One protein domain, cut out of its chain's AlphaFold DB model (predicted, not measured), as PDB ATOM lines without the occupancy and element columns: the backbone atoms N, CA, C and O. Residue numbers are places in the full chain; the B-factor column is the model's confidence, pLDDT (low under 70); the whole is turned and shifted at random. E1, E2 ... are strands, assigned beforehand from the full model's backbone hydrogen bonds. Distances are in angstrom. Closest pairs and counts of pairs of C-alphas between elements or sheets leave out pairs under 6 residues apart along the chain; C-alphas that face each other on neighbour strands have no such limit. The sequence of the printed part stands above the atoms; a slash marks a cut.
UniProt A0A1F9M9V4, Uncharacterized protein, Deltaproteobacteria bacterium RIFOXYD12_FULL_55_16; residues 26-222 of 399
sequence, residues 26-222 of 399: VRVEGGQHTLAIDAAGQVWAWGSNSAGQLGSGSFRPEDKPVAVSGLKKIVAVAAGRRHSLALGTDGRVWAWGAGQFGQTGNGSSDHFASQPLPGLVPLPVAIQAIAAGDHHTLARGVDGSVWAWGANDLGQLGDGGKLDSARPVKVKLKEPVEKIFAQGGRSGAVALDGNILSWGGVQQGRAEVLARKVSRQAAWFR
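This is residues 26 to 222 of the 399 residues of an uncharacterized protein of Deltaproteobacteria bacterium RIFOXYD12_FULL_55_16 (UniProt A0A1F9M9V4). Four small antiparallel sheets stand one after another in a curved row, like four blades of an open, unclosed propeller, each partly face to face with the next. E1, E4, E8 and E12, the first strands of the blades, lie in turn along the inner side of the curve, and the long loops and the tail, residues 200 to 222, lie away from it. The printed part has 197 residues with fourteen named strands, E1 to E14 along the chain, and no named helix; the class is all strand, with 79 residues, under half, in named elements. The sheets run E1 E2 E3, E4 E5 E6 E7, E8 E9 E10 E11 and E12 E13 E14. The whole is compact, with a radius of gyration of the C-alphas of 15.9 A and spans of 45 by 34 by 29 A.

E1, residues 33 to 37, begins at C-alpha 33 (22.619, -30.189, 34.340). E2 is residues 43 to 47 and E3 residues 62 to 67. E4 is residues 74 to 79, E5 residues 83 to 88 with a length of 17.1 A, E6 residues 93 to 97 and E7 residues 115 to 120. E8, residues 127 to 132, begins at C-alpha 127 (1.249, -30.431, 24.237). E9 is residues 136 to 141, 16.9 A long, E10 residues 146 to 150 and E11 residues 165 to 170. E12, residues 177 to 183, is the longest strand by residues and measures 17.5 A. E13 is residues 186 to 191, 16.4 A long. E14, residues 196 to 199, ends at C-alpha 199 (12.400, -14.818, 16.603).

Each sheet is a meander, each strand the antiparallel neighbour of the one before, and together they form a stack of sheets, face to face in turn. In the hairpin of E1 and E2, N 34 and O 46 are 2.8 A apart; in that of E2 and E3, N 47 and O 62 are 2.7 A apart. The sheet E1 E2 E3 and the sheet E4 E5 E6 E7 have best planes 26 degrees apart. The closest C-alphas of E1 and E4, those of Leu 35 and Val 77, are 6.8 A apart. In the second sheet N 85 and O 78 of E5 and E4, and N 115 and O 97 of E7 and E6, are each 2.8 A apart, and N 84 and O 96 of E5 and E6 are also 2.8 A apart. This sheet and the sheet E8 E9 E10 E11 have best planes 20 degrees apart. The closest C-alphas of E4 and E8, those of Ala 78 and Ala 131, are 5.7 A apart. In the third sheet N 138 and O 131 of E9 and E8, N 137 and O 149 of E9 and E10, and N 150 and O 165 of E10 and E11 are each 2.8 A apart. The closest C-alphas of E8 and E12, those of Ala 132 and Ala 182, are 5.4 A apart. In the last sheet N 188 and O 181 of E13 and E12 are 2.8 A apart, as are N 197 and O 189 of E14 and E13. E1 and E12 are apart.

The two C-alphas farthest apart, those of Ala 40 and Gln 204, are 47.3 A apart. The printed part has no cut. The links E2 to E3, E6 to E7 and E10 to E11 are long, with 14, 17 and 14 residues. The mean pLDDT of the printed part is 86.7; it is under 70 at residues 26 to 31, 108 to 111, 203 to 207 and 216 to 222.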
ATOM      1  N   VAL A  26      18.303 -40.396  26.468       51.00
ATOM      2  CA  VAL A  26      19.107 -39.320  27.054       51.00
ATOM      3  C   VAL A  26      18.997 -38.110  26.141       51.00
ATOM      4  O   VAL A  26      19.351 -38.187  24.965       51.00
ATOM      5  N   ARG A  27      18.525 -36.983  26.679       53.28
ATOM      6  CA  ARG A  27      18.505 -35.710  25.959       53.28
ATOM      7  C   ARG A  27      19.332 -34.696  26.737       53.28
ATOM      8  O   ARG A  27      18.894 -34.158  27.747       53.28
ATOM      9  N   VAL A  28      20.552 -34.472  26.258       50.75
ATOM     10  CA  VAL A  28      21.467 -33.458  26.791       50.75
ATOM     11  C   VAL A  28      21.221 -32.169  26.012       50.75
ATOM     12  O   VAL A  28      21.682 -32.032  24.883       50.75
ATOM     13  N   GLU A  29      20.467 -31.234  26.580       51.22
ATOM     14  CA  GLU A  29      20.293 -29.897  26.001       51.22
ATOM     15  C   GLU A  29      20.866 -28.850  26.959       51.22
ATOM     16  O   GLU A  29      20.328 -28.648  28.038       51.22
ATOM     17  N   GLY A  30      21.990 -28.232  26.565       50.50
ATOM     18  CA  GLY A  30      22.420 -26.856  26.879       50.50
ATOM     19  C   GLY A  30      22.529 -26.349  28.330       50.50
ATOM     20  O   GLY A  30      22.993 -25.227  28.523       50.50
ATOM     21  N   GLY A  31      22.115 -27.106  29.342       60.03
ATOM     22  CA  GLY A  31      22.081 -26.690  30.741       60.03
ATOM     23  C   GLY A  31      23.341 -27.050  31.524       60.03
ATOM     24  O   GLY A  31      24.139 -27.894  31.126       60.03
ATOM     25  N   GLN A  32      23.500 -26.453  32.709       82.38
ATOM     26  CA  GLN A  32      24.522 -26.876  33.683       82.38
ATOM     27  C   GLN A  32      24.208 -28.250  34.326       82.38
ATOM     28  O   GLN A  32      24.875 -28.664  35.276       82.38
ATOM     29  N   HIS A  33      23.161 -28.926  33.856       91.44
ATOM     30  CA  HIS A  33      22.619 -30.189  34.340       91.44
ATOM     31  C   HIS A  33      22.140 -31.040  33.161       91.44
ATOM     32  O   HIS A  33      21.929 -30.544  32.056       91.44
ATOM     33  N   THR A  34      21.975 -32.334  33.401       92.50
ATOM     34  CA  THR A  34      21.502 -33.302  32.408       92.50
ATOM     35  C   THR A  34      20.168 -33.889  32.843       92.50
ATOM     36  O   THR A  34      19.953 -34.099  34.035       92.50
ATOM     37  N   LEU A  35      19.294 -34.171  31.872       93.75
ATOM     38  CA  LEU A  35      18.053 -34.917  32.059       93.75
ATOM     39  C   LEU A  35      18.068 -36.181  31.190       93.75
ATOM     40  O   LEU A  35      18.515 -36.170  30.040       93.75
ATOM     41  N   ALA A  36      17.535 -37.272  31.721       92.50
ATOM     42  CA  ALA A  36      17.310 -38.508  30.984       92.50
ATOM     43  C   ALA A  36      15.952 -39.103  31.349       92.50
ATOM     44  O   ALA A  36      15.449 -38.888  32.450       92.50
ATOM     45  N   ILE A  37      15.367 -39.864  30.428       90.62
ATOM     46  CA  ILE A  37      14.123 -40.602  30.652       90.62
ATOM     47  C   ILE A  37      14.417 -42.081  30.441       90.62
ATOM     48  O   ILE A  37      15.048 -42.443  29.447       90.62
ATOM     49  N   ASP A  38      13.971 -42.940  31.349       87.25
ATOM     50  CA  ASP A  38      14.053 -44.388  31.156       87.25
ATOM     51  C   ASP A  38      12.826 -44.972  30.434       87.25
ATOM     52  O   ASP A  38      11.850 -44.287  30.128       87.25
ATOM     53  N   ALA A  39      12.863 -46.276  30.161       85.62
ATOM     54  CA  ALA A  39      11.784 -46.980  29.472       85.62
ATOM     55  C   ALA A  39      10.443 -46.997  30.239       85.62
ATOM     56  O   ALA A  39       9.411 -47.278  29.634       85.62
ATOM     57  N   ALA A  40      10.443 -46.710  31.546       86.50
ATOM     58  CA  ALA A  40       9.233 -46.603  32.359       86.50
ATOM     59  C   ALA A  40       8.656 -45.173  32.367       86.50
ATOM     60  O   ALA A  40       7.597 -44.932  32.954       86.50
ATOM     61  N   GLY A  41       9.328 -44.220  31.715       88.00
ATOM     62  CA  GLY A  41       8.951 -42.812  31.725       88.00
ATOM     63  C   GLY A  41       9.304 -42.107  33.035       88.00
ATOM     64  O   GLY A  41       8.674 -41.096  33.357       88.00
ATOM     65  N   GLN A  42      10.263 -42.638  33.805       93.56
ATOM     66  CA  GLN A  42      10.848 -41.962  34.962       93.56
ATOM     67  C   GLN A  42      11.972 -41.033  34.492       93.56
ATOM     68  O   GLN A  42      12.782 -41.384  33.632       93.56
ATOM     69  N   VAL A  43      12.011 -39.833  35.075       95.31
ATOM     70  CA  VAL A  43      13.016 -38.812  34.765       95.31
ATOM     71  C   VAL A  43      14.157 -38.886  35.769       95.31
ATOM     72  O   VAL A  43      13.932 -38.969  36.977       95.31
ATOM     73  N   TRP A  44      15.374 -38.817  35.255       95.25
ATOM     74  CA  TRP A  44      16.618 -38.801  36.006       95.25
ATOM     75  C   TRP A  44      17.361 -37.502  35.717       95.25
ATOM     76  O   TRP A  44      17.377 -37.048  34.572       95.25
ATOM     77  N   ALA A  45      17.981 -36.914  36.736       95.31
ATOM     78  CA  ALA A  45      18.720 -35.664  36.615       95.31
ATOM     79  C   ALA A  45      20.065 -35.734  37.347       95.31
ATOM     80  O   ALA A  45      20.178 -36.422  38.354       95.31
ATOM     81  N   TRP A  46      21.089 -35.040  36.852       95.19
ATOM     82  CA  TRP A  46      22.372 -34.863  37.551       95.19
ATOM     83  C   TRP A  46      23.092 -33.596  37.074       95.19
ATOM     84  O   TRP A  46      22.746 -33.014  36.044       95.19
ATOM     85  N   GLY A  47      24.102 -33.160  37.820       94.56
ATOM     86  CA  GLY A  47      24.896 -31.959  37.580       94.56
ATOM     87  C   GLY A  47      24.569 -30.821  38.551       94.56
ATOM     88  O   GLY A  47      24.301 -31.034  39.735       94.56
ATOM     89  N   SER A  48      24.625 -29.583  38.054       94.44
ATOM     90  CA  SER A  48      24.352 -28.379  38.848       94.44
ATOM     91  C   SER A  48      22.904 -28.338  39.336       94.44
ATOM     92  O   SER A  48      21.984 -28.645  38.583       94.44
ATOM     93  N   ASN A  49      22.694 -27.883  40.574       95.12
ATOM     94  CA  ASN A  49      21.361 -27.784  41.177       95.12
ATOM     95  C   ASN A  49      21.120 -26.483  41.962       95.12
ATOM     96  O   ASN A  49      20.224 -26.402  42.797       95.12
ATOM     97  N   SER A  50      21.910 -25.437  41.713       93.50
ATOM     98  CA  SER A  50      21.831 -24.180  42.475       93.50
ATOM     99  C   SER A  50      20.491 -23.438  42.356       93.50
ATOM    100  O   SER A  50      20.259 -22.478  43.081       93.50
ATOM    101  N   ALA A  51      19.633 -23.822  41.408       92.62
ATOM    102  CA  ALA A  51      18.266 -23.329  41.251       92.62
ATOM    103  C   ALA A  51      17.207 -24.423  41.463       92.62
ATOM    104  O   ALA A  51      16.041 -24.195  41.163       92.62
ATOM    105  N   GLY A  52      17.584 -25.616  41.929       94.25
ATOM    106  CA  GLY A  52      16.653 -26.734  42.053       94.25
ATOM    107  C   GLY A  52      16.339 -27.419  40.718       94.25
ATOM    108  O   GLY A  52      15.366 -28.158  40.623       94.25
ATOM    109  N   GLN A  53      17.136 -27.182  39.666       94.88
ATOM    110  CA  GLN A  53      16.895 -27.706  38.314       94.88
ATOM    111  C   GLN A  53      16.968 -29.238  38.193       94.88
ATOM    112  O   GLN A  53      16.531 -29.787  37.179       94.88
ATOM    113  N   LEU A  54      17.457 -29.940  39.221       95.12
ATOM    114  CA  LEU A  54      17.400 -31.400  39.285       95.12
ATOM    115  C   LEU A  54      16.031 -31.930  39.720       95.12
ATOM    116  O   LEU A  54      15.754 -33.096  39.489       95.12
ATOM    117  N   GLY A  55      15.157 -31.114  40.318       95.06
ATOM    118  CA  GLY A  55      13.801 -31.553  40.673       95.06
ATOM    119  C   GLY A  55      13.744 -32.566  41.826       95.06
ATOM    120  O   GLY A  55      12.764 -33.298  41.962       95.06
ATOM    121  N   SER A  56      14.801 -32.642  42.640       92.06
ATOM    122  CA  SER A  56      14.938 -33.589  43.756       92.06
ATOM    123  C   SER A  56      14.359 -33.079  45.084       92.06
ATOM    124  O   SER A  56      14.468 -33.759  46.099       92.06
ATOM    125  N   GLY A  57      13.771 -31.876  45.114       91.81
ATOM    126  CA  GLY A  57      13.360 -31.199  46.354       91.81
ATOM    127  C   GLY A  57      14.520 -30.550  47.120       91.81
ATOM    128  O   GLY A  57      14.340 -30.065  48.232       91.81
ATOM    129  N   SER A  58      15.707 -30.522  46.518       91.19
ATOM    130  CA  SER A  58      16.955 -30.003  47.075       91.19
ATOM    131  C   SER A  58      17.576 -28.970  46.126       91.19
ATOM    132  O   SER A  58      17.255 -28.941  44.938       91.19
ATOM    133  N   PHE A  59      18.499 -28.156  46.644       92.56
ATOM    134  CA  PHE A  59      19.370 -27.253  45.870       92.56
ATOM    135  C   PHE A  59      20.829 -27.744  45.796       92.56
ATOM    136  O   PHE A  59      21.718 -27.034  45.323       92.56
ATOM    137  N   ARG A  60      21.110 -28.949  46.306       94.06
ATOM    138  CA  ARG A  60      22.451 -29.549  46.286       94.06
ATOM    139  C   ARG A  60      22.733 -30.185  44.923       94.06
ATOM    140  O   ARG A  60      21.844 -30.869  44.415       94.06
ATOM    141  N   PRO A  61      23.907 -29.936  44.314       93.44
ATOM    142  CA  PRO A  61      24.292 -30.605  43.077       93.44
ATOM    143  C   PRO A  61      24.468 -32.105  43.317       93.44
ATOM    144  O   PRO A  61      24.828 -32.512  44.419       93.44
ATOM    145  N   GLU A  62      24.250 -32.896  42.273       94.94
ATOM    146  CA  GLU A  62      24.395 -34.354  42.310       94.94
ATOM    147  C   GLU A  62      25.332 -34.779  41.181       94.94
ATOM    148  O   GLU A  62      25.131 -34.404  40.028       94.94
ATOM    149  N   ASP A  63      26.368 -35.554  41.485       93.19
ATOM    150  CA  ASP A  63      27.296 -36.102  40.487       93.19
ATOM    151  C   ASP A  63      26.772 -37.401  39.845       93.19
ATOM    152  O   ASP A  63      27.305 -37.867  38.836       93.19
ATOM    153  N   LYS A  64      25.701 -37.963  40.409       92.50
ATOM    154  CA  LYS A  64      25.043 -39.193  39.965       92.50
ATOM    155  C   LYS A  64      23.575 -38.937  39.621       92.50
ATOM    156  O   LYS A  64      22.968 -38.033  40.195       92.50
ATOM    157  N   PRO A  65      22.979 -39.742  38.720       94.12
ATOM    158  CA  PRO A  65      21.562 -39.628  38.395       94.12
ATOM    159  C   PRO A  65      20.673 -39.778  39.636       94.12
ATOM    160  O   PRO A  65      20.671 -40.825  40.282       94.12
ATOM    161  N   VAL A  66      19.880 -38.748  39.932       95.19
ATOM    162  CA  VAL A  66      18.816 -38.764  40.940       95.19
ATOM    163  C   VAL A  66      17.453 -38.806  40.256       95.19
ATOM    164  O   VAL A  66      17.238 -38.167  39.224       95.19
ATOM    165  N   ALA A  67      16.524 -39.579  40.815       93.88
ATOM    166  CA  ALA A  67      15.158 -39.644  40.316       93.88
ATOM    167  C   ALA A  67      14.409 -38.338  40.626       93.88
ATOM    168  O   ALA A  67      14.359 -37.891  41.774       93.88
ATOM    169  N   VAL A  68      13.785 -37.754  39.605       96.19
ATOM    170  CA  VAL A  68      12.881 -36.612  39.767       96.19
ATOM    171  C   VAL A  68      11.549 -37.118  40.313       96.19
ATOM    172  O   VAL A  68      10.910 -37.988  39.715       96.19
ATOM    173  N   SER A  69      11.127 -36.590  41.458       87.69
ATOM    174  CA  SER A  69       9.897 -37.026  42.121       87.69
ATOM    175  C   SER A  69       8.654 -36.351  41.526       87.69
ATOM    176  O   SER A  69       8.724 -35.294  40.902       87.69
ATOM    177  N   GLY A  70       7.487 -36.983  41.684       87.44
ATOM    178  CA  GLY A  70       6.198 -36.403  41.280       87.44
ATOM    179  C   GLY A  70       5.871 -36.468  39.782       87.44
ATOM    180  O   GLY A  70       4.784 -36.049  39.389       87.44
ATOM    181  N   LEU A  71       6.753 -37.035  38.953       92.75
ATOM    182  CA  LEU A  71       6.525 -37.243  37.522       92.75
ATOM    183  C   LEU A  71       6.153 -38.699  37.225       92.75
ATOM    184  O   LEU A  71       6.698 -39.626  37.819       92.75
ATOM    185  N   LYS A  72       5.214 -38.911  36.297       83.44
ATOM    186  CA  LYS A  72       4.793 -40.245  35.841       83.44
ATOM    187  C   LYS A  72       4.557 -40.220  34.337       83.44
ATOM    188  O   LYS A  72       3.975 -39.261  33.839       83.44
ATOM    189  N   LYS A  73       4.933 -41.302  33.645       89.44
ATOM    190  CA  LYS A  73       4.686 -41.496  32.204       89.44
ATOM    191  C   LYS A  73       5.220 -40.327  31.355       89.44
ATOM    192  O   LYS A  73       4.501 -39.772  30.525       89.44
ATOM    193  N   ILE A  74       6.468 -39.926  31.590       94.19
ATOM    194  CA  ILE A  74       7.117 -38.864  30.812       94.19
ATOM    195  C   ILE A  74       7.608 -39.420  29.474       94.19
ATOM    196  O   ILE A  74       8.177 -40.507  29.417       94.19
ATOM    197  N   VAL A  75       7.378 -38.665  28.399       93.06
ATOM    198  CA  VAL A  75       7.754 -39.020  27.017       93.06
ATOM    199  C   VAL A  75       8.826 -38.112  26.432       93.06
ATOM    200  O   VAL A  75       9.533 -38.516  25.513       93.06
ATOM    201  N   ALA A  76       8.970 -36.893  26.952       92.12
ATOM    202  CA  ALA A  76      10.031 -35.984  26.545       92.12
ATOM    203  C   ALA A  76      10.471 -35.088  27.704       92.12
ATOM    204  O   ALA A  76       9.693 -34.781  28.604       92.12
ATOM    205  N   VAL A  77      11.728 -34.661  27.653       95.56
ATOM    206  CA  VAL A  77      12.332 -33.687  28.563       95.56
ATOM    207  C   VAL A  77      13.066 -32.645  27.738       95.56
ATOM    208  O   VAL A  77      13.488 -32.933  26.617       95.56
ATOM    209  N   ALA A  78      13.213 -31.449  28.288       94.50
ATOM    210  CA  ALA A  78      14.066 -30.402  27.741       94.50
ATOM    211  C   ALA A  78      14.722 -29.650  28.901       94.50
ATOM    212  O   ALA A  78      14.116 -29.479  29.961       94.50
ATOM    213  N   ALA A  79      15.966 -29.227  28.708       93.06
ATOM    214  CA  ALA A  79      16.739 -28.525  29.722       93.06
ATOM    215  C   ALA A  79      17.146 -27.150  29.190       93.06
ATOM    216  O   ALA A  79      17.695 -27.026  28.100       93.06
ATOM    217  N   GLY A  80      16.841 -26.115  29.970       92.75
ATOM    218  CA  GLY A  80      17.392 -24.781  29.765       92.75
ATOM    219  C   GLY A  80      18.627 -24.564  30.633       92.75
ATOM    220  O   GLY A  80      19.126 -25.482  31.283       92.75
ATOM    221  N   ARG A  81      19.102 -23.319  30.738       90.81
ATOM    222  CA  ARG A  81      20.357 -23.020  31.459       90.81
ATOM    223  C   ARG A  81      20.332 -23.440  32.935       90.81
ATOM    224  O   ARG A  81      21.328 -23.937  33.460       90.81
ATOM    225  N   ARG A  82      19.207 -23.182  33.610       92.81
ATOM    226  CA  ARG A  82      18.970 -23.472  35.040       92.81
ATOM    227  C   ARG A  82      17.533 -23.923  35.327       92.81
ATOM    228  O   ARG A  82      17.088 -23.820  36.463       92.81
ATOM    229  N   HIS A  83      16.786 -24.353  34.313       95.06
ATOM    230  CA  HIS A  83      15.415 -24.847  34.464       95.06
ATOM    231  C   HIS A  83      15.219 -26.105  33.619       95.06
ATOM    232  O   HIS A  83      16.020 -26.394  32.727       95.06
ATOM    233  N   SER A  84      14.167 -26.848  33.923       96.12
ATOM    234  CA  SER A  84      13.896 -28.168  33.371       96.12
ATOM    235  C   SER A  84      12.430 -28.296  33.017       96.12
ATOM    236  O   SER A  84      11.577 -27.711  33.686       96.12
ATOM    237  N   LEU A  85      12.157 -29.087  31.985       96.88
ATOM    238  CA  LEU A  85      10.826 -29.359  31.472       96.88
ATOM    239  C   LEU A  85      10.628 -30.862  31.299       96.88
ATOM    240  O   LEU A  85      11.542 -31.573  30.873       96.88
ATOM    241  N   ALA A  86       9.407 -31.324  31.545       96.94
ATOM    242  CA  ALA A  86       8.962 -32.672  31.223       96.94
ATOM    243  C   ALA A  86       7.583 -32.638  30.558       96.94
ATOM    244  O   ALA A  86       6.708 -31.876  30.962       96.94
ATOM    245  N   LEU A  87       7.396 -33.492  29.556       96.75
ATOM    246  CA  LEU A  87       6.145 -33.706  28.841       96.75
ATOM    247  C   LEU A  87       5.623 -35.108  29.148       96.75
ATOM    248  O   LEU A  87       6.325 -36.094  28.914       96.75
ATOM    249  N   GLY A  88       4.397 -35.197  29.653       93.75
ATOM    250  CA  GLY A  88       3.716 -36.462  29.918       93.75
ATOM    251  C   GLY A  88       3.034 -37.038  28.680       93.75
ATOM    252  O   GLY A  88       2.715 -36.317  27.735       93.75
ATOM    253  N   THR A  89       2.737 -38.340  28.706       91.94
ATOM    254  CA  THR A  89       1.907 -39.011  27.682       91.94
ATOM    255  C   THR A  89       0.517 -38.390  27.518       91.94
ATOM    256  O   THR A  89      -0.126 -38.574  26.494       91.94
ATOM    257  N   ASP A  90       0.027 -37.703  28.548       89.88
ATOM    258  CA  ASP A  90      -1.270 -37.024  28.588       89.88
ATOM    259  C   ASP A  90      -1.225 -35.594  28.020       89.88
ATOM    260  O   ASP A  90      -2.215 -34.867  28.085       89.88
ATOM    261  N   GLY A  91      -0.077 -35.171  27.481       93.19
ATOM    262  CA  GLY A  91       0.115 -33.839  26.919       93.19
ATOM    263  C   GLY A  91       0.254 -32.731  27.964       93.19
ATOM    264  O   GLY A  91       0.266 -31.557  27.589       93.19
ATOM    265  N   ARG A  92       0.365 -33.060  29.259       96.50
ATOM    266  CA  ARG A  92       0.670 -32.079  30.308       96.50
ATOM    267  C   ARG A  92       2.165 -31.782  30.359       96.50
ATOM    268  O   ARG A  92       2.997 -32.643  30.073       96.50
ATOM    269  N   VAL A  93       2.496 -30.552  30.745       97.75
ATOM    270  CA  VAL A  93       3.877 -30.081  30.883       97.75
ATOM    271  C   VAL A  93       4.155 -29.732  32.332       97.75
ATOM    272  O   VAL A  93       3.372 -29.029  32.972       97.75
ATOM    273  N   TRP A  94       5.295 -30.195  32.823       97.75
ATOM    274  CA  TRP A  94       5.844 -29.813  34.113       97.75
ATOM    275  C   TRP A  94       7.125 -29.028  33.913       97.75
ATOM    276  O   TRP A  94       7.905 -29.337  33.013       97.75
ATOM    277  N   ALA A  95       7.351 -28.051  34.780       96.62
ATOM    278  CA  ALA A  95       8.554 -27.241  34.781       96.62
ATOM    279  C   ALA A  95       9.072 -27.022  36.205       96.62
ATOM    280  O   ALA A  95       8.292 -26.959  37.158       96.62
ATOM    281  N   TRP A  96      10.390 -26.925  36.351       96.44
ATOM    282  CA  TRP A  96      11.057 -26.661  37.627       96.44
ATOM    283  C   TRP A  96      12.436 -26.036  37.427       96.44
ATOM    284  O   TRP A  96      12.930 -25.904  36.307       96.44
ATOM    285  N   GLY A  97      13.071 -25.655  38.529       95.25
ATOM    286  CA  GLY A  97      14.346 -24.962  38.568       95.25
ATOM    287  C   GLY A  97      14.177 -23.452  38.700       95.25
ATOM    288  O   GLY A  97      13.276 -22.957  39.374       95.25
ATOM    289  N   ALA A  98      15.065 -22.709  38.052       93.38
ATOM    290  CA  ALA A  98      15.100 -21.254  38.041       93.38
ATOM    291  C   ALA A  98      13.763 -20.639  37.608       93.38
ATOM    292  O   ALA A  98      13.250 -20.983  36.548       93.38
ATOM    293  N   GLY A  99      13.248 -19.693  38.397       91.44
ATOM    294  CA  GLY A  99      12.014 -18.966  38.100       91.44
ATOM    295  C   GLY A  99      12.198 -17.482  37.799       91.44
ATOM    296  O   GLY A  99      11.212 -16.847  37.481       91.44
ATOM    297  N   GLN A 100      13.408 -16.905  37.856       87.44
ATOM    298  CA  GLN A 100      13.611 -15.440  37.930       87.44
ATOM    299  C   GLN A 100      12.961 -14.620  36.804       87.44
ATOM    300  O   GLN A 100      12.696 -13.441  37.002       87.44
ATOM    301  N   PHE A 101      12.701 -15.232  35.649       89.81
ATOM    302  CA  PHE A 101      12.062 -14.605  34.490       89.81
ATOM    303  C   PHE A 101      10.686 -15.213  34.177       89.81
ATOM    304  O   PHE A 101      10.099 -14.943  33.138       89.81
ATOM    305  N   GLY A 102      10.166 -16.073  35.053       92.94
ATOM    306  CA  GLY A 102       8.906 -16.783  34.872       92.94
ATOM    307  C   GLY A 102       9.013 -18.069  34.048       92.94
ATOM    308  O   GLY A 102       7.990 -18.611  33.641       92.94
ATOM    309  N   GLN A 103      10.219 -18.593  33.800       94.19
ATOM    310  CA  GLN A 103      10.454 -19.736  32.903       94.19
ATOM    311  C   GLN A 103       9.919 -21.091  33.411       94.19
ATOM    312  O   GLN A 103       9.904 -22.069  32.669       94.19
ATOM    313  N   THR A 104       9.405 -21.162  34.643       93.88
ATOM    314  CA  THR A 104       8.624 -22.316  35.128       93.88
ATOM    315  C   THR A 104       7.143 -22.239  34.741       93.88
ATOM    316  O   THR A 104       6.454 -23.250  34.775       93.88
ATOM    317  N   GLY A 105       6.627 -21.068  34.357       92.19
ATOM    318  CA  GLY A 105       5.321 -20.917  33.709       92.19
ATOM    319  C   GLY A 105       4.089 -21.273  34.550       92.19
ATOM    320  O   GLY A 105       2.980 -21.243  34.023       92.19
ATOM    321  N   ASN A 106       4.237 -21.623  35.831       82.62
ATOM    322  CA  ASN A 106       3.140 -22.136  36.661       82.62
ATOM    323  C   ASN A 106       2.167 -21.045  37.157       82.62
ATOM    324  O   ASN A 106       1.107 -21.366  37.691       82.62
ATOM    325  N   GLY A 107       2.507 -19.762  36.987       73.62
ATOM    326  CA  GLY A 107       1.660 -18.628  37.356       73.62
ATOM    327  C   GLY A 107       1.294 -18.515  38.844       73.62
ATOM    328  O   GLY A 107       0.320 -17.812  39.136       73.62
ATOM    329  N   SER A 108       2.020 -19.191  39.753       69.50
ATOM    330  CA  SER A 108       1.826 -19.118  41.216       69.50
ATOM    331  C   SER A 108       2.232 -17.747  41.773       69.50
ATOM    332  O   SER A 108       2.869 -16.988  41.065       69.50
ATOM    333  N   SER A 109       1.911 -17.374  43.017       64.62
ATOM    334  CA  SER A 109       2.374 -16.089  43.596       64.62
ATOM    335  C   SER A 109       3.904 -15.968  43.662       64.62
ATOM    336  O   SER A 109       4.432 -14.869  43.523       64.62
ATOM    337  N   ASP A 110       4.600 -17.103  43.767       64.88
ATOM    338  CA  ASP A 110       6.063 -17.208  43.844       64.88
ATOM    339  C   ASP A 110       6.688 -17.626  42.504       64.88
ATOM    340  O   ASP A 110       7.742 -18.263  42.458       64.88
ATOM    341  N   HIS A 111       6.038 -17.301  41.386       66.00
ATOM    342  CA  HIS A 111       6.459 -17.729  40.050       66.00
ATOM    343  C   HIS A 111       7.866 -17.260  39.647       66.00
ATOM    344  O   HIS A 111       8.469 -17.861  38.759       66.00
ATOM    345  N   PHE A 112       8.401 -16.224  40.309       75.00
ATOM    346  CA  PHE A 112       9.777 -15.760  40.112       75.00
ATOM    347  C   PHE A 112      10.827 -16.477  40.981       75.00
ATOM    348  O   PHE A 112      12.034 -16.349  40.752       75.00
ATOM    349  N   ALA A 113      10.394 -17.253  41.974       79.75
ATOM    350  CA  ALA A 113      11.281 -18.021  42.835       79.75
ATOM    351  C   ALA A 113      11.760 -19.306  42.147       79.75
ATOM    352  O   ALA A 113      11.093 -19.873  41.281       79.75
ATOM    353  N   SER A 114      12.933 -19.788  42.558       88.38
ATOM    354  CA  SER A 114      13.436 -21.089  42.108       88.38
ATOM    355  C   SER A 114      12.635 -22.225  42.752       88.38
ATOM    356  O   SER A 114      12.418 -22.218  43.961       88.38
ATOM    357  N   GLN A 115      12.212 -23.197  41.946       89.88
ATOM    358  CA  GLN A 115      11.324 -24.293  42.330       89.88
ATOM    359  C   GLN A 115      12.089 -25.625  42.279       89.88
ATOM    360  O   GLN A 115      12.406 -26.093  41.188       89.88
ATOM    361  N   PRO A 116      12.396 -26.273  43.417       92.44
ATOM    362  CA  PRO A 116      13.180 -27.508  43.436       92.44
ATOM    363  C   PRO A 116      12.361 -28.769  43.132       92.44
ATOM    364  O   PRO A 116      12.900 -29.874  43.195       92.44
ATOM    365  N   LEU A 117      11.067 -28.622  42.830       93.38
ATOM    366  CA  LEU A 117      10.152 -29.704  42.477       93.38
ATOM    367  C   LEU A 117       9.365 -29.357  41.204       93.38
ATOM    368  O   LEU A 117       9.055 -28.181  40.991       93.38
ATOM    369  N   PRO A 118       9.002 -30.361  40.383       95.75
ATOM    370  CA  PRO A 118       8.134 -30.179  39.220       95.75
ATOM    371  C   PRO A 118       6.785 -29.537  39.562       95.75
ATOM    372  O   PRO A 118       6.006 -30.078  40.345       95.75
ATOM    373  N   GLY A 119       6.481 -28.410  38.916       93.00
ATOM    374  CA  GLY A 119       5.174 -27.756  38.951       93.00
ATOM    375  C   GLY A 119       4.441 -27.908  37.621       93.00
ATOM    376  O   GLY A 119       5.059 -27.837  36.560       93.00
ATOM    377  N   LEU A 120       3.124 -28.117  37.668       94.38
ATOM    378  CA  LEU A 120       2.296 -28.192  36.463       94.38
ATOM    379  C   LEU A 120       2.194 -26.812  35.794       94.38
ATOM    380  O   LEU A 120       1.905 -25.818  36.461       94.38
ATOM    381  N   VAL A 121       2.375 -26.767  34.474       96.56
ATOM    382  CA  VAL A 121       2.196 -25.553  33.670       96.56
ATOM    383  C   VAL A 121       0.747 -25.491  33.155       96.56
ATOM    384  O   VAL A 121       0.309 -26.427  32.480       96.56
ATOM    385  N   PRO A 122      -0.018 -24.416  33.433       93.12
ATOM    386  CA  PRO A 122      -1.417 -24.277  33.030       93.12
ATOM    387  C   PRO A 122      -1.540 -23.893  31.547       93.12
ATOM    388  O   PRO A 122      -1.805 -22.743  31.199       93.12
ATOM    389  N   LEU A 123      -1.326 -24.863  30.658       92.94
ATOM    390  CA  LEU A 123      -1.514 -24.699  29.216       92.94
ATOM    391  C   LEU A 123      -2.969 -25.001  28.818       92.94
ATOM    392  O   LEU A 123      -3.558 -25.951  29.333       92.94
ATOM    393  N   PRO A 124      -3.562 -24.229  27.888       91.69
ATOM    394  CA  PRO A 124      -4.967 -24.396  27.503       91.69
ATOM    395  C   PRO A 124      -5.198 -25.542  26.505       91.69
ATOM    396  O   PRO A 124      -6.340 -25.818  26.145       91.69
ATOM    397  N   VAL A 125      -4.128 -26.182  26.029       90.50
ATOM    398  CA  VAL A 125      -4.157 -27.277  25.052       90.50
ATOM    399  C   VAL A 125      -3.154 -28.358  25.445       90.50
ATOM    400  O   VAL A 125      -2.136 -28.067  26.076       90.50
ATOM    401  N   ALA A 126      -3.419 -29.599  25.035       92.62
ATOM    402  CA  ALA A 126      -2.459 -30.688  25.171       92.62
ATOM    403  C   ALA A 126      -1.217 -30.422  24.309       92.62
ATOM    404  O   ALA A 126      -1.321 -29.976  23.161       92.62
ATOM    405  N   ILE A 127      -0.042 -30.708  24.859       95.81
ATOM    406  CA  ILE A 127       1.249 -30.431  24.237       95.81
ATOM    407  C   ILE A 127       1.803 -31.674  23.552       95.81
ATOM    408  O   ILE A 127       1.727 -32.783  24.071       95.81
ATOM    409  N   GLN A 128       2.388 -31.469  22.374       93.94
ATOM    410  CA  GLN A 128       3.046 -32.506  21.586       93.94
ATOM    411  C   GLN A 128       4.575 -32.370  21.600       93.94
ATOM    412  O   GLN A 128       5.280 -33.359  21.416       93.94
ATOM    413  N   ALA A 129       5.103 -31.160  21.799       93.62
ATOM    414  CA  ALA A 129       6.542 -30.924  21.874       93.62
ATOM    415  C   ALA A 129       6.882 -29.773  22.824       93.62
ATOM    416  O   ALA A 129       6.121 -28.815  22.950       93.62
ATOM    417  N   ILE A 130       8.057 -29.862  23.442       96.75
ATOM    418  CA  ILE A 130       8.637 -28.856  24.338       96.75
ATOM    419  C   ILE A 130      10.050 -28.501  23.868       96.75
ATOM    420  O   ILE A 130      10.738 -29.348  23.292       96.75
ATOM    421  N   ALA A 131      10.476 -27.264  24.110       95.44
ATOM    422  CA  ALA A 131      11.847 -26.807  23.906       95.44
ATOM    423  C   ALA A 131      12.214 -25.756  24.962       95.44
ATOM    424  O   ALA A 131      11.364 -24.965  25.372       95.44
ATOM    425  N   ALA A 132      13.476 -25.730  25.386       94.19
ATOM    426  CA  ALA A 132      13.975 -24.785  26.380       94.19
ATOM    427  C   ALA A 132      15.125 -23.950  25.805       94.19
ATOM    428  O   ALA A 132      16.059 -24.488  25.218       94.19
ATOM    429  N   GLY A 133      15.051 -22.630  25.974       92.31
ATOM    430  CA  GLY A 133      16.185 -21.727  25.787       92.31
ATOM    431  C   GLY A 133      16.945 -21.517  27.097       92.31
ATOM    432  O   GLY A 133      16.765 -22.252  28.070       92.31
ATOM    433  N   ASP A 134      17.764 -20.467  27.179       90.56
ATOM    434  CA  ASP A 134      18.522 -20.193  28.410       90.56
ATOM    435  C   ASP A 134      17.590 -19.856  29.583       90.56
ATOM    436  O   ASP A 134      17.692 -20.423  30.679       90.56
ATOM    437  N   HIS A 135      16.659 -18.939  29.321       92.56
ATOM    438  CA  HIS A 135      15.768 -18.329  30.308       92.56
ATOM    439  C   HIS A 135      14.309 -18.262  29.838       92.56
ATOM    440  O   HIS A 135      13.504 -17.583  30.463       92.56
ATOM    441  N   HIS A 136      13.960 -18.960  28.755       95.25
ATOM    442  CA  HIS A 136      12.597 -19.042  28.232       95.25
ATOM    443  C   HIS A 136      12.261 -20.472  27.807       95.25
ATOM    444  O   HIS A 136      13.141 -21.315  27.630       95.25
ATOM    445  N   THR A 137      10.976 -20.727  27.622       97.31
ATOM    446  CA  THR A 137      10.427 -22.024  27.247       97.31
ATOM    447  C   THR A 137       9.472 -21.871  26.074       97.31
ATOM    448  O   THR A 137       8.756 -20.877  25.986       97.31
ATOM    449  N   LEU A 138       9.436 -22.886  25.208       97.81
ATOM    450  CA  LEU A 138       8.438 -23.065  24.162       97.81
ATOM    451  C   LEU A 138       7.691 -24.393  24.341       97.81
ATOM    452  O   LEU A 138       8.283 -25.421  24.678       97.81
ATOM    453  N   ALA A 139       6.404 -24.393  24.012       97.62
ATOM    454  CA  ALA A 139       5.584 -25.592  23.903       97.62
ATOM    455  C   ALA A 139       4.703 -25.529  22.655       97.62
ATOM    456  O   ALA A 139       4.119 -24.493  22.340       97.62
ATOM    457  N   ARG A 140       4.589 -26.651  21.945       96.44
ATOM    458  CA  ARG A 140       3.739 -26.793  20.760       96.44
ATOM    459  C   ARG A 140       2.547 -27.677  21.087       96.44
ATOM    460  O   ARG A 140       2.726 -28.844  21.437       96.44
ATOM    461  N   GLY A 141       1.351 -27.121  20.945       91.81
ATOM    462  CA  GLY A 141       0.089 -27.826  21.109       91.81
ATOM    463  C   GLY A 141      -0.189 -28.815  19.980       91.81
ATOM    464  O   GLY A 141       0.324 -28.682  18.867       91.81
ATOM    465  N   VAL A 142      -1.044 -29.798  20.261       86.81
ATOM    466  CA  VAL A 142      -1.571 -30.744  19.258       86.81
ATOM    467  C   VAL A 142      -2.385 -30.054  18.157       86.81
ATOM    468  O   VAL A 142      -2.499 -30.570  17.051       86.81
ATOM    469  N   ASP A 143      -2.916 -28.865  18.444       84.00
ATOM    470  CA  ASP A 143      -3.633 -27.992  17.508       84.00
ATOM    471  C   ASP A 143      -2.692 -27.154  16.618       84.00
ATOM    472  O   ASP A 143      -3.146 -26.327  15.831       84.00
ATOM    473  N   GLY A 144      -1.373 -27.336  16.756       85.12
ATOM    474  CA  GLY A 144      -0.353 -26.568  16.044       85.12
ATOM    475  C   GLY A 144      -0.078 -25.182  16.633       85.12
ATOM    476  O   GLY A 144       0.788 -24.475  16.112       85.12
ATOM    477  N   SER A 145      -0.763 -24.785  17.713       89.94
ATOM    478  CA  SER A 145      -0.459 -23.544  18.427       89.94
ATOM    479  C   SER A 145       0.901 -23.627  19.119       89.94
ATOM    480  O   SER A 145       1.339 -24.697  19.546       89.94
ATOM    481  N   VAL A 146       1.585 -22.490  19.239       96.12
ATOM    482  CA  VAL A 146       2.843 -22.392  19.987       96.12
ATOM    483  C   VAL A 146       2.655 -21.430  21.143       96.12
ATOM    484  O   VAL A 146       2.085 -20.348  20.990       96.12
ATOM    485  N   TRP A 147       3.151 -21.852  22.294       97.81
ATOM    486  CA  TRP A 147       3.123 -21.131  23.551       97.81
ATOM    487  C   TRP A 147       4.548 -20.888  24.015       97.81
ATOM    488  O   TRP A 147       5.412 -21.743  23.822       97.81
ATOM    489  N   ALA A 148       4.781 -19.735  24.624       97.75
ATOM    490  CA  ALA A 148       6.073 -19.349  25.156       97.75
ATOM    491  C   ALA A 148       5.921 -18.710  26.538       97.75
ATOM    492  O   ALA A 148       4.892 -18.105  26.827       97.75
ATOM    493  N   TRP A 149       6.919 -18.848  27.403       97.75
ATOM    494  CA  TRP A 149       6.998 -18.133  28.683       97.75
ATOM    495  C   TRP A 149       8.455 -18.006  29.137       97.75
ATOM    496  O   TRP A 149       9.348 -18.622  28.557       97.75
ATOM    497  N   GLY A 150       8.707 -17.203  30.165       96.44
ATOM    498  CA  GLY A 150      10.040 -16.841  30.634       96.44
ATOM    499  C   GLY A 150      10.496 -15.470  30.134       96.44
ATOM    500  O   GLY A 150       9.677 -14.579  29.899       96.44
ATOM    501  N   ALA A 151      11.811 -15.328  29.965       93.38
ATOM    502  CA  ALA A 151      12.458 -14.101  29.518       93.38
ATOM    503  C   ALA A 151      11.991 -13.664  28.121       93.38
ATOM    504  O   ALA A 151      11.798 -14.491  27.227       93.38
ATOM    505  N   ASN A 152      11.839 -12.355  27.923       94.12
ATOM    506  CA  ASN A 152      11.364 -11.753  26.680       94.12
ATOM    507  C   ASN A 152      12.049 -10.424  26.321       94.12
ATOM    508  O   ASN A 152      11.665  -9.789  25.341       94.12
ATOM    509  N   ASP A 153      13.078  -9.997  27.045       87.19
ATOM    510  CA  ASP A 153      13.856  -8.778  26.766       87.19
ATOM    511  C   ASP A 153      14.337  -8.667  25.298       87.19
ATOM    512  O   ASP A 153      14.336  -7.588  24.692       87.19
ATOM    513  N   LEU A 154      14.666  -9.809  24.688       86.75
ATOM    514  CA  LEU A 154      15.051  -9.948  23.280       86.75
ATOM    515  C   LEU A 154      13.909 -10.368  22.335       86.75
ATOM    516  O   LEU A 154      14.176 -10.680  21.177       86.75
ATOM    517  N   GLY A 155      12.653 -10.395  22.787       90.38
ATOM    518  CA  GLY A 155      11.497 -10.822  21.987       90.38
ATOM    519  C   GLY A 155      11.348 -12.341  21.843       90.38
ATOM    520  O   GLY A 155      10.754 -12.812  20.877       90.38
ATOM    521  N   GLN A 156      11.914 -13.117  22.773       93.75
ATOM    522  CA  GLN A 156      11.955 -14.585  22.733       93.75
ATOM    523  C   GLN A 156      10.565 -15.233  22.741       93.75
ATOM    524  O   GLN A 156      10.402 -16.336  22.229       93.75
ATOM    525  N   LEU A 157       9.551 -14.553  23.279       95.06
ATOM    526  CA  LEU A 157       8.197 -15.099  23.361       95.06
ATOM    527  C   LEU A 157       7.401 -14.912  22.065       95.06
ATOM    528  O   LEU A 157       6.360 -15.539  21.895       95.06
ATOM    529  N   GLY A 158       7.870 -14.072  21.134       94.00
ATOM    530  CA  GLY A 158       7.231 -13.895  19.825       94.00
ATOM    531  C   GLY A 158       5.771 -13.422  19.895       94.00
ATOM    532  O   GLY A 158       5.001 -13.627  18.955       94.00
ATOM    533  N   ASP A 159       5.367 -12.815  21.012       91.62
ATOM    534  CA  ASP A 159       4.023 -12.302  21.291       91.62
ATOM    535  C   ASP A 159       3.841 -10.844  20.819       91.62
ATOM    536  O   ASP A 159       2.762 -10.253  20.939       91.62
ATOM    537  N   GLY A 160       4.884 -10.261  20.221       90.25
ATOM    538  CA  GLY A 160       4.956  -8.860  19.812       90.25
ATOM    539  C   GLY A 160       5.368  -7.900  20.932       90.25
ATOM    540  O   GLY A 160       5.451  -6.700  20.674       90.25
ATOM    541  N   GLY A 161       5.617  -8.403  22.143       88.19
ATOM    542  CA  GLY A 161       6.089  -7.642  23.292       88.19
ATOM    543  C   GLY A 161       7.564  -7.892  23.613       88.19
ATOM    544  O   GLY A 161       8.293  -8.539  22.861       88.19
ATOM    545  N   LYS A 162       7.998  -7.329  24.745       88.12
ATOM    546  CA  LYS A 162       9.321  -7.562  25.357       88.12
ATOM    547  C   LYS A 162       9.256  -7.821  26.862       88.12
ATOM    548  O   LYS A 162      10.272  -7.774  27.545       88.12
ATOM    549  N   LEU A 163       8.049  -7.989  27.393       88.12
ATOM    550  CA  LEU A 163       7.855  -8.242  28.812       88.12
ATOM    551  C   LEU A 163       7.972  -9.735  29.060       88.12
ATOM    552  O   LEU A 163       7.369 -10.528  28.329       88.12
ATOM    553  N   ASP A 164       8.761 -10.087  30.068       88.50
ATOM    554  CA  ASP A 164       8.846 -11.447  30.576       88.50
ATOM    555  C   ASP A 164       7.454 -11.924  30.990       88.50
ATOM    556  O   ASP A 164       6.606 -11.136  31.424       88.50
ATOM    557  N   SER A 165       7.212 -13.225  30.870       91.06
ATOM    558  CA  SER A 165       5.925 -13.797  31.239       91.06
ATOM    559  C   SER A 165       6.093 -15.035  32.093       91.06
ATOM    560  O   SER A 165       6.674 -16.029  31.671       91.06
ATOM    561  N   ALA A 166       5.480 -15.015  33.270       90.50
ATOM    562  CA  ALA A 166       5.387 -16.167  34.158       90.50
ATOM    563  C   ALA A 166       4.209 -17.100  33.860       90.50
ATOM    564  O   ALA A 166       3.959 -18.060  34.591       90.50
ATOM    565  N   ARG A 167       3.462 -16.799  32.798       93.19
ATOM    566  CA  ARG A 167       2.388 -17.635  32.268       93.19
ATOM    567  C   ARG A 167       2.615 -17.877  30.780       93.19
ATOM    568  O   ARG A 167       3.139 -16.988  30.105       93.19
ATOM    569  N   PRO A 168       2.194 -19.028  30.242       97.00
ATOM    570  CA  PRO A 168       2.231 -19.257  28.808       97.00
ATOM    571  C   PRO A 168       1.482 -18.162  28.043       97.00
ATOM    572  O   PRO A 168       0.289 -17.944  28.250       97.00
ATOM    573  N   VAL A 169       2.185 -17.493  27.135       96.69
ATOM    574  CA  VAL A 169       1.618 -16.573  26.148       96.69
ATOM    575  C   VAL A 169       1.637 -17.225  24.779       96.69
ATOM    576  O   VAL A 169       2.521 -18.017  24.453       96.69
ATOM    577  N   LYS A 170       0.633 -16.915  23.961       95.75
ATOM    578  CA  LYS A 170       0.532 -17.470  22.614       95.75
ATOM    579  C   LYS A 170       1.495 -16.738  21.681       95.75
ATOM    580  O   LYS A 170       1.404 -15.519  21.534       95.75
ATOM    581  N   VAL A 171       2.367 -17.487  21.011       96.44
ATOM    582  CA  VAL A 171       3.280 -16.947  19.995       96.44
ATOM    583  C   VAL A 171       2.468 -16.511  18.775       96.44
ATOM    584  O   VAL A 171       1.608 -17.250  18.282       96.44
ATOM    585  N   LYS A 172       2.742 -15.313  18.251       93.88
ATOM    586  CA  LYS A 172       2.070 -14.780  17.060       93.88
ATOM    587  C   LYS A 172       2.711 -15.337  15.792       93.88
ATOM    588  O   LYS A 172       3.579 -14.715  15.180       93.88
ATOM    589  N   LEU A 173       2.256 -16.522  15.395       88.00
ATOM    590  CA  LEU A 173       2.636 -17.172  14.144       88.00
ATOM    591  C   LEU A 173       1.571 -16.943  13.067       88.00
ATOM    592  O   LEU A 173       0.377 -16.924  13.355       88.00
ATOM    593  N   LYS A 174       2.019 -16.770  11.820       83.38
ATOM    594  CA  LYS A 174       1.133 -16.652  10.648       83.38
ATOM    595  C   LYS A 174       0.734 -18.007  10.068       83.38
ATOM    596  O   LYS A 174      -0.245 -18.093   9.340       83.38
ATOM    597  N   GLU A 175       1.507 -19.040  10.377       78.62
ATOM    598  CA  GLU A 175       1.402 -20.372   9.795       78.62
ATOM    599  C   GLU A 175       1.495 -21.420  10.915       78.62
ATOM    600  O   GLU A 175       2.219 -21.200  11.895       78.62
ATOM    601  N   PRO A 176       0.781 -22.554  10.799       79.00
ATOM    602  CA  PRO A 176       0.956 -23.686  11.702       79.00
ATOM    603  C   PRO A 176       2.356 -24.288  11.548       79.00
ATOM    604  O   PRO A 176       2.937 -24.311  10.458       79.00
ATOM    605  N   VAL A 177       2.893 -24.816  12.646       84.69
ATOM    606  CA  VAL A 177       4.254 -25.365  12.692       84.69
ATOM    607  C   VAL A 177       4.257 -26.858  12.983       84.69
ATOM    608  O   VAL A 177       3.338 -27.381  13.613       84.69
ATOM    609  N   GLU A 178       5.302 -27.547  12.535       84.12
ATOM    610  CA  GLU A 178       5.573 -28.965  12.787       84.12
ATOM    611  C   GLU A 178       6.506 -29.154  13.988       84.12
ATOM    612  O   GLU A 178       6.276 -30.003  14.847       84.12
ATOM    613  N   LYS A 179       7.563 -28.337  14.062       86.94
ATOM    614  CA  LYS A 179       8.631 -28.453  15.062       86.94
ATOM    615  C   LYS A 179       8.945 -27.100  15.672       86.94
ATOM    616  O   LYS A 179       8.814 -26.076  15.007       86.94
ATOM    617  N   ILE A 180       9.393 -27.120  16.921       94.00
ATOM    618  CA  ILE A 180       9.883 -25.957  17.665       94.00
ATOM    619  C   ILE A 180      11.320 -26.211  18.114       94.00
ATOM    620  O   ILE A 180      11.712 -27.360  18.324       94.00
ATOM    621  N   PHE A 181      12.093 -25.145  18.258       92.12
ATOM    622  CA  PHE A 181      13.447 -25.182  18.793       92.12
ATOM    623  C   PHE A 181      13.744 -23.881  19.538       92.12
ATOM    624  O   PHE A 181      13.279 -22.808  19.157       92.12
ATOM    625  N   ALA A 182      14.519 -23.985  20.610       91.25
ATOM    626  CA  ALA A 182      14.969 -22.855  21.407       91.25
ATOM    627  C   ALA A 182      16.422 -23.100  21.812       91.25
ATOM    628  O   ALA A 182      16.795 -24.228  22.123       91.25
ATOM    629  N   GLN A 183      17.246 -22.058  21.751       86.81
ATOM    630  CA  GLN A 183      18.641 -22.116  22.177       86.81
ATOM    631  C   GLN A 183      19.139 -20.704  22.479       86.81
ATOM    632  O   GLN A 183      18.905 -19.774  21.698       86.81
ATOM    633  N   GLY A 184      19.846 -20.522  23.596       85.44
ATOM    634  CA  GLY A 184      20.265 -19.190  24.016       85.44
ATOM    635  C   GLY A 184      19.052 -18.281  24.236       85.44
ATOM    636  O   GLY A 184      18.040 -18.687  24.813       85.44
ATOM    637  N   GLY A 185      19.131 -17.064  23.695       85.38
ATOM    638  CA  GLY A 185      18.018 -16.113  23.602       85.38
ATOM    639  C   GLY A 185      17.238 -16.165  22.279       85.38
ATOM    640  O   GLY A 185      16.523 -15.211  21.975       85.38
ATOM    641  N   ARG A 186      17.398 -17.214  21.456       89.88
ATOM    642  CA  ARG A 186      16.649 -17.378  20.199       89.88
ATOM    643  C   ARG A 186      15.616 -18.489  20.303       89.88
ATOM    644  O   ARG A 186      15.851 -19.544  20.887       89.88
ATOM    645  N   SER A 187      14.507 -18.245  19.629       93.94
ATOM    646  CA  SER A 187      13.432 -19.188  19.391       93.94
ATOM    647  C   SER A 187      13.254 -19.416  17.891       93.94
ATOM    648  O   SER A 187      13.620 -18.588  17.041       93.94
ATOM    649  N   GLY A 188      12.666 -20.548  17.544       92.06
ATOM    650  CA  GLY A 188      12.252 -20.798  16.183       92.06
ATOM    651  C   GLY A 188      11.347 -22.004  16.031       92.06
ATOM    652  O   GLY A 188      11.065 -22.756  16.965       92.06
ATOM    653  N   ALA A 189      10.845 -22.142  14.813       91.06
ATOM    654  CA  ALA A 189       9.948 -23.209  14.431       91.06
ATOM    655  C   ALA A 189      10.115 -23.568  12.956       91.06
ATOM    656  O   ALA A 189      10.569 -22.759  12.147       91.06
ATOM    657  N   VAL A 190       9.723 -24.788  12.605       87.81
ATOM    658  CA  VAL A 190       9.583 -25.225  11.214       87.81
ATOM    659  C   VAL A 190       8.096 -25.221  10.887       87.81
ATOM    660  O   VAL A 190       7.331 -25.951  11.515       87.81
ATOM    661  N   ALA A 191       7.684 -24.372   9.951       84.94
ATOM    662  CA  ALA A 191       6.321 -24.303   9.438       84.94
ATOM    663  C   ALA A 191       5.973 -25.561   8.624       84.94
ATOM    664  O   ALA A 191       6.863 -26.200   8.057       84.94
ATOM    665  N   LEU A 192       4.682 -25.904   8.528       80.06
ATOM    666  CA  LEU A 192       4.221 -27.071   7.749       80.06
ATOM    667  C   LEU A 192       4.600 -26.993   6.260       80.06
ATOM    668  O   LEU A 192       4.744 -28.009   5.582       80.06
ATOM    669  N   ASP A 193       4.800 -25.788   5.736       78.00
ATOM    670  CA  ASP A 193       5.234 -25.584   4.359       78.00
ATOM    671  C   ASP A 193       6.756 -25.766   4.156       78.00
ATOM    672  O   ASP A 193       7.250 -25.667   3.030       78.00
ATOM    673  N   GLY A 194       7.495 -26.110   5.218       76.06
ATOM    674  CA  GLY A 194       8.941 -26.334   5.216       76.06
ATOM    675  C   GLY A 194       9.779 -25.067   5.415       76.06
ATOM    676  O   GLY A 194      11.008 -25.114   5.278       76.06
ATOM    677  N   ASN A 195       9.158 -23.923   5.712       82.56
ATOM    678  CA  ASN A 195       9.889 -22.706   6.050       82.56
ATOM    679  C   ASN A 195      10.386 -22.722   7.496       82.56
ATOM    680  O   ASN A 195       9.719 -23.210   8.403       82.56
ATOM    681  N   ILE A 196      11.544 -22.107   7.720       86.75
ATOM    682  CA  ILE A 196      12.080 -21.883   9.060       86.75
ATOM    683  C   ILE A 196      11.670 -20.484   9.504       86.75
ATOM    684  O   ILE A 196      11.958 -19.492   8.826       86.75
ATOM    685  N   LEU A 197      11.004 -20.424  10.649       89.38
ATOM    686  CA  LEU A 197      10.661 -19.208  11.362       89.38
ATOM    687  C   LEU A 197      11.642 -19.025  12.521       89.38
ATOM    688  O   LEU A 197      11.936 -19.980  13.238       89.38
ATOM    689  N   SER A 198      12.131 -17.806  12.730       91.31
ATOM    690  CA  SER A 198      12.939 -17.463  13.901       91.31
ATOM    691  C   SER A 198      12.507 -16.125  14.491       91.31
ATOM    692  O   SER A 198      12.047 -15.237  13.771       91.31
ATOM    693  N   TRP A 199      12.614 -16.025  15.811       92.00
ATOM    694  CA  TRP A 199      12.400 -14.818  16.603       92.00
ATOM    695  C   TRP A 199      13.270 -14.873  17.859       92.00
ATOM    696  O   TRP A 199      13.934 -15.879  18.130       92.00
ATOM    697  N   GLY A 200      13.284 -13.794  18.631       85.19
ATOM    698  CA  GLY A 200      14.219 -13.656  19.737       85.19
ATOM    699  C   GLY A 200      15.639 -13.318  19.270       85.19
ATOM    700  O   GLY A 200      16.084 -13.676  18.176       85.19
ATOM    701  N   GLY A 201      16.371 -12.614  20.126       78.75
ATOM    702  CA  GLY A 201      17.718 -12.129  19.844       78.75
ATOM    703  C   GLY A 201      17.733 -10.749  19.187       78.75
ATOM    704  O   GLY A 201      16.698 -10.141  18.920       78.75
ATOM    705  N   VAL A 202      18.942 -10.242  18.942       70.25
ATOM    706  CA  VAL A 202      19.166  -8.920  18.349       70.25
ATOM    707  C   VAL A 202      19.607  -9.077  16.895       70.25
ATOM    708  O   VAL A 202      20.603  -9.741  16.618       70.25
ATOM    709  N   GLN A 203      18.901  -8.430  15.968       61.09
ATOM    710  CA  GLN A 203      19.344  -8.216  14.589       61.09
ATOM    711  C   GLN A 203      19.443  -6.711  14.325       61.09
ATOM    712  O   GLN A 203      18.502  -5.968  14.594       61.09
ATOM    713  N   GLN A 204      20.600  -6.247  13.839       56.59
ATOM    714  CA  GLN A 204      20.864  -4.824  13.553       56.59
ATOM    715  C   GLN A 204      20.520  -3.873  14.726       56.59
ATOM    716  O   GLN A 204      19.982  -2.786  14.529       56.59
ATOM    717  N   GLY A 205      20.771  -4.296  15.970       60.00
ATOM    718  CA  GLY A 205      20.471  -3.500  17.169       60.00
ATOM    719  C   GLY A 205      18.997  -3.484  17.601       60.00
ATOM    720  O   GLY A 205      18.649  -2.756  18.527       60.00
ATOM    721  N   ARG A 206      18.113  -4.279  16.976       58.53
ATOM    722  CA  ARG A 206      16.701  -4.416  17.373       58.53
ATOM    723  C   ARG A 206      16.339  -5.858  17.716       58.53
ATOM    724  O   ARG A 206      16.782  -6.796  17.062       58.53
ATOM    725  N   ALA A 207      15.508  -6.011  18.742       66.56
ATOM    726  CA  ALA A 207      14.955  -7.298  19.148       66.56
ATOM    727  C   ALA A 207      13.891  -7.798  18.153       66.56
ATOM    728  O   ALA A 207      13.030  -7.023  17.723       66.56
ATOM    729  N   GLU A 208      13.920  -9.088  17.825       78.81
ATOM    730  CA  GLU A 208      12.947  -9.729  16.932       78.81
ATOM    731  C   GLU A 208      11.732 -10.241  17.716       78.81
ATOM    732  O   GLU A 208      11.645 -11.414  18.060       78.81
ATOM    733  N   VAL A 209      10.773  -9.353  17.981       75.62
ATOM    734  CA  VAL A 209       9.569  -9.643  18.795       75.62
ATOM    735  C   VAL A 209       8.482 -10.458  18.078       75.62
ATOM    736  O   VAL A 209       7.465 -10.794  18.677       75.62
ATOM    737  N   LEU A 210       8.661 -10.749  16.787       76.94
ATOM    738  CA  LEU A 210       7.740 -11.542  15.972       76.94
ATOM    739  C   LEU A 210       8.521 -12.541  15.123       76.94
ATOM    740  O   LEU A 210       9.603 -12.221  14.627       76.94
ATOM    741  N   ALA A 211       7.918 -13.707  14.895       76.12
ATOM    742  CA  ALA A 211       8.444 -14.730  14.004       76.12
ATOM    743  C   ALA A 211       8.647 -14.196  12.582       76.12
ATOM    744  O   ALA A 211       7.725 -13.671  11.948       76.12
ATOM    745  N   ARG A 212       9.866 -14.367  12.070       80.38
ATOM    746  CA  ARG A 212      10.246 -14.033  10.698       80.38
ATOM    747  C   ARG A 212      10.691 -15.282   9.964       80.38
ATOM    748  O   ARG A 212      11.416 -16.111  10.507       80.38
ATOM    749  N   LYS A 213      10.277 -15.391   8.705       78.69
ATOM    750  CA  LYS A 213      10.764 -16.419   7.790       78.69
ATOM    751  C   LYS A 213      12.221 -16.130   7.442       78.69
ATOM    752  O   LYS A 213      12.519 -15.077   6.884       78.69
ATOM    753  N   VAL A 214      13.107 -17.066   7.773       79.38
ATOM    754  CA  VAL A 214      14.559 -16.965   7.542       79.38
ATOM    755  C   VAL A 214      15.064 -17.935   6.470       79.38
ATOM    756  O   VAL A 214      16.212 -17.832   6.053       79.38
ATOM    757  N   SER A 215      14.216 -18.847   5.976       72.25
ATOM    758  CA  SER A 215      14.546 -19.745   4.860       72.25
ATOM    759  C   SER A 215      13.658 -19.525   3.632       72.25
ATOM    760  O   SER A 215      12.541 -19.009   3.720       72.25
ATOM    761  N   ARG A 216      14.145 -19.960   2.465       56.50
ATOM    762  CA  ARG A 216      13.319 -20.256   1.287       56.50
ATOM    763  C   ARG A 216      13.214 -21.781   1.213       56.50
ATOM    764  O   ARG A 216      14.226 -22.387   0.904       56.50
ATOM    765  N   GLN A 217      12.068 -22.361   1.602       51.25
ATOM    766  CA  GLN A 217      11.741 -23.804   1.575       51.25
ATOM    767  C   GLN A 217      12.935 -24.747   1.801       51.25
ATOM    768  O   GLN A 217      13.686 -25.068   0.881       51.25
ATOM    769  N   ALA A 218      13.094 -25.251   3.027       48.41
ATOM    770  CA  ALA A 218      14.123 -26.242   3.325       48.41
ATOM    771  C   ALA A 218      13.744 -27.608   2.712       48.41
ATOM    772  O   ALA A 218      13.238 -28.496   3.393       48.41
ATOM    773  N   ALA A 219      13.979 -27.777   1.408       43.59
ATOM    774  CA  ALA A 219      13.658 -28.995   0.656       43.59
ATOM    775  C   ALA A 219      14.345 -30.256   1.220       43.59
ATOM    776  O   ALA A 219      13.849 -31.367   1.051       43.59
ATOM    777  N   TRP A 220      15.453 -30.093   1.947       49.59
ATOM    778  CA  TRP A 220      16.223 -31.181   2.551       49.59
ATOM    779  C   TRP A 220      15.551 -31.839   3.770       49.59
ATOM    780  O   TRP A 220      15.930 -32.952   4.119       49.59
ATOM    781  N   PHE A 221      14.524 -31.226   4.375       46.84
ATOM    782  CA  PHE A 221      13.742 -31.851   5.456       46.84
ATOM    783  C   PHE A 221      12.620 -32.781   4.963       46.84
ATOM    784  O   PHE A 221      12.068 -33.533   5.759       46.84
ATOM    785  N   ARG A 222      12.270 -32.748   3.668       44.38
ATOM    786  CA  ARG A 222      11.159 -33.538   3.099       44.38
ATOM    787  C   ARG A 222      11.567 -34.881   2.495       44.38
ATOM    788  O   ARG A 222      10.705 -35.572   1.969       44.38
TER     789      ARG A 222